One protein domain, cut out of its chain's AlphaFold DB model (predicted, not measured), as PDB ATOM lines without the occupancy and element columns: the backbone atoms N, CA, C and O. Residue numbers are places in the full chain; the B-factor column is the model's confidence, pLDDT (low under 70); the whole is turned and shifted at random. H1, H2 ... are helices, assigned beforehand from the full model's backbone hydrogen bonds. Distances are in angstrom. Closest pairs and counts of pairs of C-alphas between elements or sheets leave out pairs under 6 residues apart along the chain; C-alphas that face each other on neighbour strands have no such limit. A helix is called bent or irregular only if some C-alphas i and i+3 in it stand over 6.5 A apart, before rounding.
ATOM      1  N   TYR A   9     146.907 145.280 168.125       78.44
ATOM      2  CA  TYR A   9     146.515 146.054 169.302       78.44
ATOM      3  C   TYR A   9     147.272 147.383 169.416       78.44
ATOM      4  O   TYR A   9     146.730 148.342 169.967       78.44
ATOM      5  N   ARG A  10     148.480 147.482 168.837       81.62
ATOM      6  CA  ARG A  10     149.250 148.735 168.805       81.62
ATOM      7  C   ARG A  10     148.535 149.830 168.006       81.62
ATOM      8  O   ARG A  10     148.734 151.006 168.283       81.62
ATOM      9  N   PHE A  11     147.689 149.449 167.046       81.00
ATOM     10  CA  PHE A  11     146.897 150.383 166.252       81.00
ATOM     11  C   PHE A  11     145.654 150.845 167.011       81.00
ATOM     12  O   PHE A  11     145.292 152.008 166.898       81.00
ATOM     13  N   LEU A  12     145.037 149.998 167.842       83.38
ATOM     14  CA  LEU A  12     143.770 150.315 168.519       83.38
ATOM     15  C   LEU A  12     143.849 151.540 169.436       83.38
ATOM     16  O   LEU A  12     142.941 152.368 169.415       83.38
ATOM     17  N   ALA A  13     144.916 151.678 170.227       84.62
ATOM     18  CA  ALA A  13     145.063 152.796 171.160       84.62
ATOM     19  C   ALA A  13     145.104 154.172 170.454       84.62
ATOM     20  O   ALA A  13     144.233 155.003 170.730       84.62
ATOM     21  N   PRO A  14     146.043 154.437 169.519       83.50
ATOM     22  CA  PRO A  14     146.061 155.701 168.787       83.50
ATOM     23  C   PRO A  14     144.857 155.844 167.852       83.50
ATOM     24  O   PRO A  14     144.367 156.958 167.669       83.50
ATOM     25  N   HIS A  15     144.337 154.747 167.296       84.56
ATOM     26  CA  HIS A  15     143.162 154.780 166.432       84.56
ATOM     27  C   HIS A  15     141.928 155.247 167.208       84.56
ATOM     28  O   HIS A  15     141.285 156.190 166.778       84.56
ATOM     29  N   ASN A  16     141.633 154.706 168.392       85.00
ATOM     30  CA  ASN A  16     140.466 155.133 169.175       85.00
ATOM     31  C   ASN A  16     140.531 156.621 169.580       85.00
ATOM     32  O   ASN A  16     139.521 157.320 169.568       85.00
ATOM     33  N   LEU A  17     141.731 157.127 169.885       86.06
ATOM     34  CA  LEU A  17     141.944 158.533 170.244       86.06
ATOM     35  C   LEU A  17     141.828 159.484 169.048       86.06
ATOM     36  O   LEU A  17     141.351 160.607 169.193       86.06
ATOM     37  N   THR A  18     142.291 159.060 167.870       86.00
ATOM     38  CA  THR A  18     142.386 159.930 166.687       86.00
ATOM     39  C   THR A  18     141.273 159.714 165.671       86.00
ATOM     40  O   THR A  18     141.085 160.569 164.816       86.00
ATOM     41  N   TYR A  19     140.500 158.632 165.770       85.75
ATOM     42  CA  TYR A  19     139.457 158.282 164.808       85.75
ATOM     43  C   TYR A  19     138.342 159.325 164.742       85.75
ATOM     44  O   TYR A  19     137.968 159.736 163.649       85.75
ATOM     45  N   GLN A  20     137.860 159.816 165.890       85.31
ATOM     46  CA  GLN A  20     136.861 160.892 165.904       85.31
ATOM     47  C   GLN A  20     137.384 162.139 165.183       85.31
ATOM     48  O   GLN A  20     136.714 162.668 164.300       85.31
ATOM     49  N   ARG A  21     138.627 162.535 165.484       86.62
ATOM     50  CA  ARG A  21     139.298 163.671 164.840       86.62
ATOM     51  C   ARG A  21     139.450 163.450 163.333       86.62
ATOM     52  O   ARG A  21     139.123 164.335 162.553       86.62
ATOM     53  N   ALA A  22     139.885 162.258 162.928       86.44
ATOM     54  CA  ALA A  22     140.061 161.882 161.533       86.44
ATOM     55  C   ALA A  22     138.737 161.935 160.761       86.44
ATOM     56  O   ALA A  22     138.710 162.465 159.656       86.44
ATOM     57  N   LEU A  23     137.634 161.447 161.341       85.31
ATOM     58  CA  LEU A  23     136.305 161.541 160.732       85.31
ATOM     59  C   LEU A  23     135.859 162.991 160.541       85.31
ATOM     60  O   LEU A  23     135.346 163.334 159.476       85.31
ATOM     61  N   GLU A  24     136.057 163.846 161.545       87.44
ATOM     62  CA  GLU A  24     135.776 165.278 161.422       87.44
ATOM     63  C   GLU A  24     136.625 165.900 160.306       87.44
ATOM     64  O   GLU A  24     136.104 166.565 159.417       87.44
ATOM     65  N   GLU A  25     137.921 165.616 160.271       88.12
ATOM     66  CA  GLU A  25     138.844 166.152 159.267       88.12
ATOM     67  C   GLU A  25     138.545 165.662 157.845       88.12
ATOM     68  O   GLU A  25     138.615 166.447 156.899       88.12
ATOM     69  N   ILE A  26     138.154 164.396 157.681       83.69
ATOM     70  CA  ILE A  26     137.711 163.826 156.400       83.69
ATOM     71  C   ILE A  26     136.398 164.478 155.962       83.69
ATOM     72  O   ILE A  26     136.274 164.884 154.808       83.69
ATOM     73  N   LYS A  27     135.439 164.652 156.878       83.75
ATOM     74  CA  LYS A  27     134.158 165.320 156.596       83.75
ATOM     75  C   LYS A  27     134.345 166.786 156.204       83.75
ATOM     76  O   LYS A  27     133.605 167.300 155.370       83.75
ATOM     77  N   HIS A  28     135.332 167.449 156.794       85.31
ATOM     78  CA  HIS A  28     135.705 168.825 156.487       85.31
ATOM     79  C   HIS A  28     136.732 168.931 155.339       85.31
ATOM     80  O   HIS A  28     137.155 170.040 155.010       85.31
ATOM     81  N   SER A  29     137.127 167.810 154.716       81.44
ATOM     82  CA  SER A  29     138.152 167.718 153.661       81.44
ATOM     83  C   SER A  29     139.482 168.404 154.008       81.44
ATOM     84  O   SER A  29     140.215 168.849 153.125       81.44
ATOM     85  N   LYS A  30     139.810 168.505 155.299       80.31
ATOM     86  CA  LYS A  30     140.993 169.206 155.796       80.31
ATOM     87  C   LYS A  30     141.688 168.351 156.844       80.31
ATOM     88  O   LYS A  30     141.271 168.299 157.993       80.31
ATOM     89  N   LYS A  31     142.776 167.698 156.442       80.56
ATOM     90  CA  LYS A  31     143.652 166.968 157.362       80.56
ATOM     91  C   LYS A  31     144.559 167.954 158.100       80.56
ATOM     92  O   LYS A  31     145.449 168.536 157.486       80.56
ATOM     93  N   GLU A  32     144.375 168.093 159.403       81.31
ATOM     94  CA  GLU A  32     145.231 168.885 160.296       81.31
ATOM     95  C   GLU A  32     146.059 167.985 161.235       81.31
ATOM     96  O   GLU A  32     147.108 168.395 161.726       81.31
ATOM     97  N   SER A  33     145.638 166.732 161.432       80.19
ATOM     98  CA  SER A  33     146.185 165.826 162.438       80.19
ATOM     99  C   SER A  33     146.992 164.657 161.854       80.19
ATOM    100  O   SER A  33     146.908 164.267 160.684       80.19
ATOM    101  N   HIS A  34     147.807 164.063 162.722       79.88
ATOM    102  CA  HIS A  34     148.808 163.041 162.415       79.88
ATOM    103  C   HIS A  34     148.268 161.601 162.549       79.88
ATOM    104  O   HIS A  34     148.893 160.764 163.190       79.88
ATOM    105  N   TRP A  35     147.111 161.289 161.954       84.38
ATOM    106  CA  TRP A  35     146.461 159.965 162.072       84.38
ATOM    107  C   TRP A  35     146.699 159.011 160.900       84.38
ATOM    108  O   TRP A  35     146.306 157.847 160.950       84.38
ATOM    109  N   MET A  36     147.349 159.478 159.833       83.00
ATOM    110  CA  MET A  36     147.424 158.728 158.576       83.00
ATOM    111  C   MET A  36     148.101 157.360 158.730       83.00
ATOM    112  O   MET A  36     147.632 156.402 158.138       83.00
ATOM    113  N   TRP A  37     149.121 157.238 159.587       82.81
ATOM    114  CA  TRP A  37     149.816 155.968 159.837       82.81
ATOM    115  C   TRP A  37     148.976 154.930 160.599       82.81
ATOM    116  O   TRP A  37     149.236 153.740 160.463       82.81
ATOM    117  N   TYR A  38     147.989 155.367 161.392       80.75
ATOM    118  CA  TYR A  38     147.150 154.483 162.218       80.75
ATOM    119  C   TYR A  38     145.820 154.128 161.558       80.75
ATOM    120  O   TYR A  38     145.238 153.097 161.881       80.75
ATOM    121  N   ILE A  39     145.307 155.019 160.702       80.88
ATOM    122  CA  ILE A  39     144.054 154.823 159.964       80.88
ATOM    123  C   ILE A  39     144.348 154.112 158.634       80.88
ATOM    124  O   ILE A  39     143.652 153.165 158.284       80.88
ATOM    125  N   PHE A  40     145.406 154.536 157.928       80.94
ATOM    126  CA  PHE A  40     145.847 153.996 156.637       80.94
ATOM    127  C   PHE A  40     147.296 153.488 156.729       80.94
ATOM    128  O   PHE A  40     148.220 154.136 156.218       80.94
ATOM    129  N   PRO A  41     147.529 152.350 157.407       80.06
ATOM    130  CA  PRO A  41     148.866 151.790 157.518       80.06
ATOM    131  C   PRO A  41     149.381 151.321 156.147       80.06
ATOM    132  O   PRO A  41     148.639 150.789 155.324       80.06
ATOM    133  N   GLN A  42     150.675 151.526 155.904       83.31
ATOM    134  CA  GLN A  42     151.374 151.080 154.693       83.31
ATOM    135  C   GLN A  42     152.267 149.875 154.998       83.31
ATOM    136  O   GLN A  42     152.610 149.640 156.158       83.31
ATOM    137  N   LEU A  43     152.696 149.140 153.966       83.00
ATOM    138  CA  LEU A  43     153.674 148.066 154.147       83.00
ATOM    139  C   LEU A  43     155.001 148.622 154.674       83.00
ATOM    140  O   LEU A  43     155.506 149.659 154.219       83.00
ATOM    141  N   LYS A  44     155.581 147.904 155.632       81.19
ATOM    142  CA  LYS A  44     156.881 148.224 156.209       81.19
ATOM    143  C   LYS A  44     157.944 148.204 155.106       81.19
ATOM    144  O   LYS A  44     158.079 147.228 154.379       81.19
ATOM    145  N   GLY A  45     158.695 149.299 154.980       77.06
ATOM    146  CA  GLY A  45     159.726 149.475 153.947       77.06
ATOM    147  C   GLY A  45     159.384 150.499 152.860       77.06
ATOM    148  O   GLY A  45     160.298 150.989 152.201       77.06
ATOM    149  N   LEU A  46     158.114 150.897 152.715       75.19
ATOM    150  CA  LEU A  46     157.722 152.010 151.833       75.19
ATOM    151  C   LEU A  46     158.024 153.377 152.467       75.19
ATOM    152  O   LEU A  46     158.518 154.290 151.806       75.19
ATOM    153  N   GLY A  47     157.767 153.507 153.770       70.12
ATOM    154  CA  GLY A  47     158.069 154.706 154.547       70.12
ATOM    155  C   GLY A  47     159.409 154.598 155.273       70.12
ATOM    156  O   GLY A  47     159.675 153.602 155.939       70.12
ATOM    157  N   LYS A  48     160.235 155.648 155.188       73.62
ATOM    158  CA  LYS A  48     161.515 155.753 155.922       73.62
ATOM    159  C   LYS A  48     161.386 156.401 157.305       73.62
ATOM    160  O   LYS A  48     162.363 156.455 158.038       73.62
ATOM    161  N   SER A  49     160.212 156.931 157.645       80.88
ATOM    162  CA  SER A  49     159.969 157.579 158.937       80.88
ATOM    163  C   SER A  49     159.795 156.544 160.046       80.88
ATOM    164  O   SER A  49     159.101 155.549 159.839       80.88
ATOM    165  N   ASP A  50     160.324 156.812 161.240       80.94
ATOM    166  CA  ASP A  50     160.232 155.918 162.403       80.94
ATOM    167  C   ASP A  50     158.787 155.498 162.713       80.94
ATOM    168  O   ASP A  50     158.507 154.323 162.936       80.94
ATOM    169  N   THR A  51     157.831 156.427 162.610       80.38
ATOM    170  CA  THR A  51     156.392 156.159 162.781       80.38
ATOM    171  C   THR A  51     155.832 155.245 161.691       80.38
ATOM    172  O   THR A  51     155.017 154.375 161.974       80.38
ATOM    173  N   ALA A  52     156.286 155.393 160.445       79.56
ATOM    174  CA  ALA A  52     155.865 154.528 159.342       79.56
ATOM    175  C   ALA A  52     156.454 153.114 159.448       79.56
ATOM    176  O   ALA A  52     155.860 152.170 158.943       79.56
ATOM    177  N   ILE A  53     157.606 152.964 160.105       81.44
ATOM    178  CA  ILE A  53     158.237 151.668 160.376       81.44
ATOM    179  C   ILE A  53     157.583 150.998 161.594       81.44
ATOM    180  O   ILE A  53     157.404 149.779 161.594       81.44
ATOM    181  N   LEU A  54     157.221 151.782 162.616       81.75
ATOM    182  CA  LEU A  54     156.596 151.315 163.856       81.75
ATOM    183  C   LEU A  54     155.150 150.836 163.646       81.75
ATOM    184  O   LEU A  54     154.759 149.809 164.205       81.75
ATOM    185  N   TYR A  55     154.392 151.572 162.828       80.81
ATOM    186  CA  TYR A  55     153.000 151.286 162.455       80.81
ATOM    187  C   TYR A  55     152.880 150.744 161.020       80.81
ATOM    188  O   TYR A  55     151.807 150.762 160.425       80.81
ATOM    189  N   GLY A  56     153.990 150.296 160.436       84.75
ATOM    190  CA  GLY A  56     153.994 149.663 159.123       84.75
ATOM    191  C   GLY A  56     153.605 148.196 159.232       84.75
ATOM    192  O   GLY A  56     154.138 147.490 160.088       84.75
ATOM    193  N   LEU A  57     152.725 147.746 158.340       84.81
ATOM    194  CA  LEU A  57     152.311 146.347 158.255       84.81
ATOM    195  C   LEU A  57     153.508 145.488 157.851       84.81
ATOM    196  O   LEU A  57     154.157 145.762 156.837       84.81
ATOM    197  N   GLN A  58     153.825 144.475 158.653       83.25
ATOM    198  CA  GLN A  58     155.015 143.652 158.451       83.25
ATOM    199  C   GLN A  58     154.849 142.640 157.312       83.25
ATOM    200  O   GLN A  58     155.807 142.392 156.584       83.25
ATOM    201  N   ASP A  59     153.656 142.061 157.173       84.44
ATOM    202  CA  ASP A  59     153.353 140.999 156.211       84.44
ATOM    203  C   ASP A  59     151.882 141.063 155.766       84.44
ATOM    204  O   ASP A  59     151.047 141.693 156.424       84.44
ATOM    205  N   LEU A  60     151.556 140.373 154.670       82.94
ATOM    206  CA  LEU A  60     150.190 140.238 154.170       82.94
ATOM    207  C   LEU A  60     149.234 139.697 155.244       82.94
ATOM    208  O   LEU A  60     148.139 140.229 155.381       82.94
ATOM    209  N   LYS A  61     149.662 138.734 156.072       84.38
ATOM    210  CA  LYS A  61     148.817 138.203 157.159       84.38
ATOM    211  C   LYS A  61     148.407 139.264 158.177       84.38
ATOM    212  O   LYS A  61     147.302 139.216 158.706       84.38
ATOM    213  N   GLU A  62     149.298 140.209 158.472       83.25
ATOM    214  CA  GLU A  62     149.001 141.308 159.395       83.25
ATOM    215  C   GLU A  62     148.038 142.312 158.750       83.25
ATOM    216  O   GLU A  62     147.137 142.817 159.417       83.25
ATOM    217  N   ALA A  63     148.173 142.543 157.440       84.50
ATOM    218  CA  ALA A  63     147.237 143.358 156.668       84.50
ATOM    219  C   ALA A  63     145.833 142.732 156.623       84.50
ATOM    220  O   ALA A  63     144.841 143.429 156.839       84.50
ATOM    221  N   GLU A  64     145.745 141.418 156.395       85.94
ATOM    222  CA  GLU A  64     144.486 140.668 156.432       85.94
ATOM    223  C   GLU A  64     143.854 140.721 157.825       85.94
ATOM    224  O   GLU A  64     142.672 141.023 157.941       85.94
ATOM    225  N   ALA A  65     144.639 140.533 158.890       85.31
ATOM    226  CA  ALA A  65     144.149 140.644 160.264       85.31
ATOM    227  C   ALA A  65     143.668 142.065 160.611       85.31
ATOM    228  O   ALA A  65     142.670 142.222 161.313       85.31
ATOM    229  N   TYR A  66     144.348 143.106 160.119       84.25
ATOM    230  CA  TYR A  66     143.915 144.495 160.282       84.25
ATOM    231  C   TYR A  66     142.569 144.751 159.589       84.25
ATOM    232  O   TYR A  66     141.704 145.422 160.152       84.25
ATOM    233  N   TYR A  67     142.384 144.203 158.384       83.62
ATOM    234  CA  TYR A  67     141.152 144.348 157.609       83.62
ATOM    235  C   TYR A  67     139.985 143.525 158.177       83.62
ATOM    236  O   TYR A  67     138.868 144.032 158.249       83.62
ATOM    237  N   ASP A  68     140.239 142.292 158.623       86.44
ATOM    238  CA  ASP A  68     139.242 141.394 159.228       86.44
ATOM    239  C   ASP A  68     138.771 141.887 160.608       86.44
ATOM    240  O   ASP A  68     137.677 141.561 161.070       86.44
ATOM    241  N   HIS A  69     139.569 142.727 161.276       84.56
ATOM    242  CA  HIS A  69     139.234 143.215 162.604       84.56
ATOM    243  C   HIS A  69     137.956 144.083 162.588       84.56
ATOM    244  O   HIS A  69     137.922 145.123 161.920       84.56
ATOM    245  N   PRO A  70     136.945 143.773 163.426       83.75
ATOM    246  CA  PRO A  70     135.618 144.394 163.357       83.75
ATOM    247  C   PRO A  70     135.625 145.905 163.614       83.75
ATOM    248  O   PRO A  70     134.747 146.613 163.140       83.75
ATOM    249  N   VAL A  71     136.608 146.410 164.364       85.12
ATOM    250  CA  VAL A  71     136.764 147.852 164.627       85.12
ATOM    251  C   VAL A  71     137.612 148.546 163.558       85.12
ATOM    252  O   VAL A  71     137.185 149.549 163.000       85.12
ATOM    253  N   LEU A  72     138.809 148.030 163.255       84.06
ATOM    254  CA  LEU A  72     139.771 148.699 162.372       84.06
ATOM    255  C   LEU A  72     139.288 148.672 160.917       84.06
ATOM    256  O   LEU A  72     139.321 149.707 160.255       84.06
ATOM    257  N   GLY A  73     138.763 147.533 160.453       84.56
ATOM    258  CA  GLY A  73     138.167 147.397 159.126       84.56
ATOM    259  C   GLY A  73     136.912 148.257 158.953       84.56
ATOM    260  O   GLY A  73     136.791 148.981 157.966       84.56
ATOM    261  N   ALA A  74     136.008 148.266 159.942       84.88
ATOM    262  CA  ALA A  74     134.811 149.114 159.897       84.88
ATOM    263  C   ALA A  74     135.163 150.608 159.872       84.88
ATOM    264  O   ALA A  74     134.579 151.374 159.108       84.88
ATOM    265  N   ASN A  75     136.150 151.016 160.666       85.38
ATOM    266  CA  ASN A  75     136.617 152.395 160.704       85.38
ATOM    267  C   ASN A  75     137.332 152.801 159.412       85.38
ATOM    268  O   ASN A  75     137.164 153.929 158.954       85.38
ATOM    269  N   LEU A  76     138.091 151.891 158.794       83.50
ATOM    270  CA  LEU A  76     138.689 152.107 157.477       83.50
ATOM    271  C   LEU A  76     137.601 152.366 156.425       83.50
ATOM    272  O   LEU A  76     137.696 153.338 155.680       83.50
ATOM    273  N   LEU A  77     136.548 151.544 156.405       83.31
ATOM    274  CA  LEU A  77     135.406 151.707 155.499       83.31
ATOM    275  C   LEU A  77     134.638 153.009 155.751       83.31
ATOM    276  O   LEU A  77     134.218 153.659 154.802       83.31
ATOM    277  N   ALA A  78     134.470 153.405 157.013       82.75
ATOM    278  CA  ALA A  78     133.809 154.656 157.373       82.75
ATOM    279  C   ALA A  78     134.647 155.900 157.021       82.75
ATOM    280  O   ALA A  78     134.089 156.945 156.690       82.75
ATOM    281  N   ALA A  79     135.978 155.795 157.097       76.94
ATOM    282  CA  ALA A  79     136.912 156.854 156.724       76.94
ATOM    283  C   ALA A  79     137.098 156.975 155.204       76.94
ATOM    284  O   ALA A  79     137.442 158.049 154.707       76.94
ATOM    285  N   MET A  80     136.883 155.897 154.449       75.06
ATOM    286  CA  MET A  80     136.802 155.984 152.997       75.06
ATOM    287  C   MET A  80     135.560 156.816 152.647       75.06
ATOM    288  O   MET A  80     134.446 156.420 152.997       75.06
TER     289      MET A  80
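This is residues 9 to 80 of the 86 residues of the protein "DUF1810 family protein" of Pedobacter sp (UniProt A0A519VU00). A bent helix, H1, makes an elbow round one side of a small helical domain, with the short helix H2 in the middle. H5 lies on another side of H2, while H3 and H4 lie away from the arm H1b, and H4 and H5 meet at a corner. The printed part has 72 residues with five named helices, H1 to H5 in chain order, and no named strand. It is all helix and compact, with a radius of gyration of the C-alphas of 11.9 A and spans of 32 by 28 by 19 A.

H1, residues 9 to 27, was assigned as one helix by its hydrogen bonds but is bent: C-alphas 17 and 20 are 7.1 A apart. Its arms, H1a of residues 9 to 17 and H1b of residues 20 to 27, stand at a steep tilt of 69 degrees, only just short of about perpendicular. H1a touches H2, residues 36 to 39; their closest C-alphas, of Phe 11 and Tyr 38, are 5.8 A apart. H1b only just touches H5, residues 72 to 79, with 3 pairs of C-alphas within 8 A, the closest those of Leu 23 and Ala 79 at 6.2 A. H2 and H5 also only just touch, with 3 such pairs, closest at Ile 39 and Leu 76, 6.5 A. H3, residues 50 to 54, is close to H2 but not clearly touching, with the C-alphas of Trp 37 and Ala 52 closest at 6.2 A. H4, residues 60 to 68, and H5 touch only at the corner, and only just, with 3 pairs within 8 A; the closest C-alphas, of Tyr 67 and Gly 73, are 4.5 A apart. Every O i to N i+4 pair is within hydrogen-bond range in H1b, H3, H4 and H5, against 3 of 5 in H1a; H2 is too short for such a pair.

H1a begins at C-alpha 9, (146.515, 146.054, 169.302), and is 13.3 A long; H1b is 10.7 A. H2 is 5.3 A, H3 6.0 A and H4 12.1 A long. H5 is 10.3 A long and ends at C-alpha 79, (136.912, 156.854, 156.724).

The C-alphas farthest apart, of His 28 and Lys 61, are 33.3 A apart. The printed part has no cut and no long link. Its mean pLDDT is 82.6, and no printed residue is under 70.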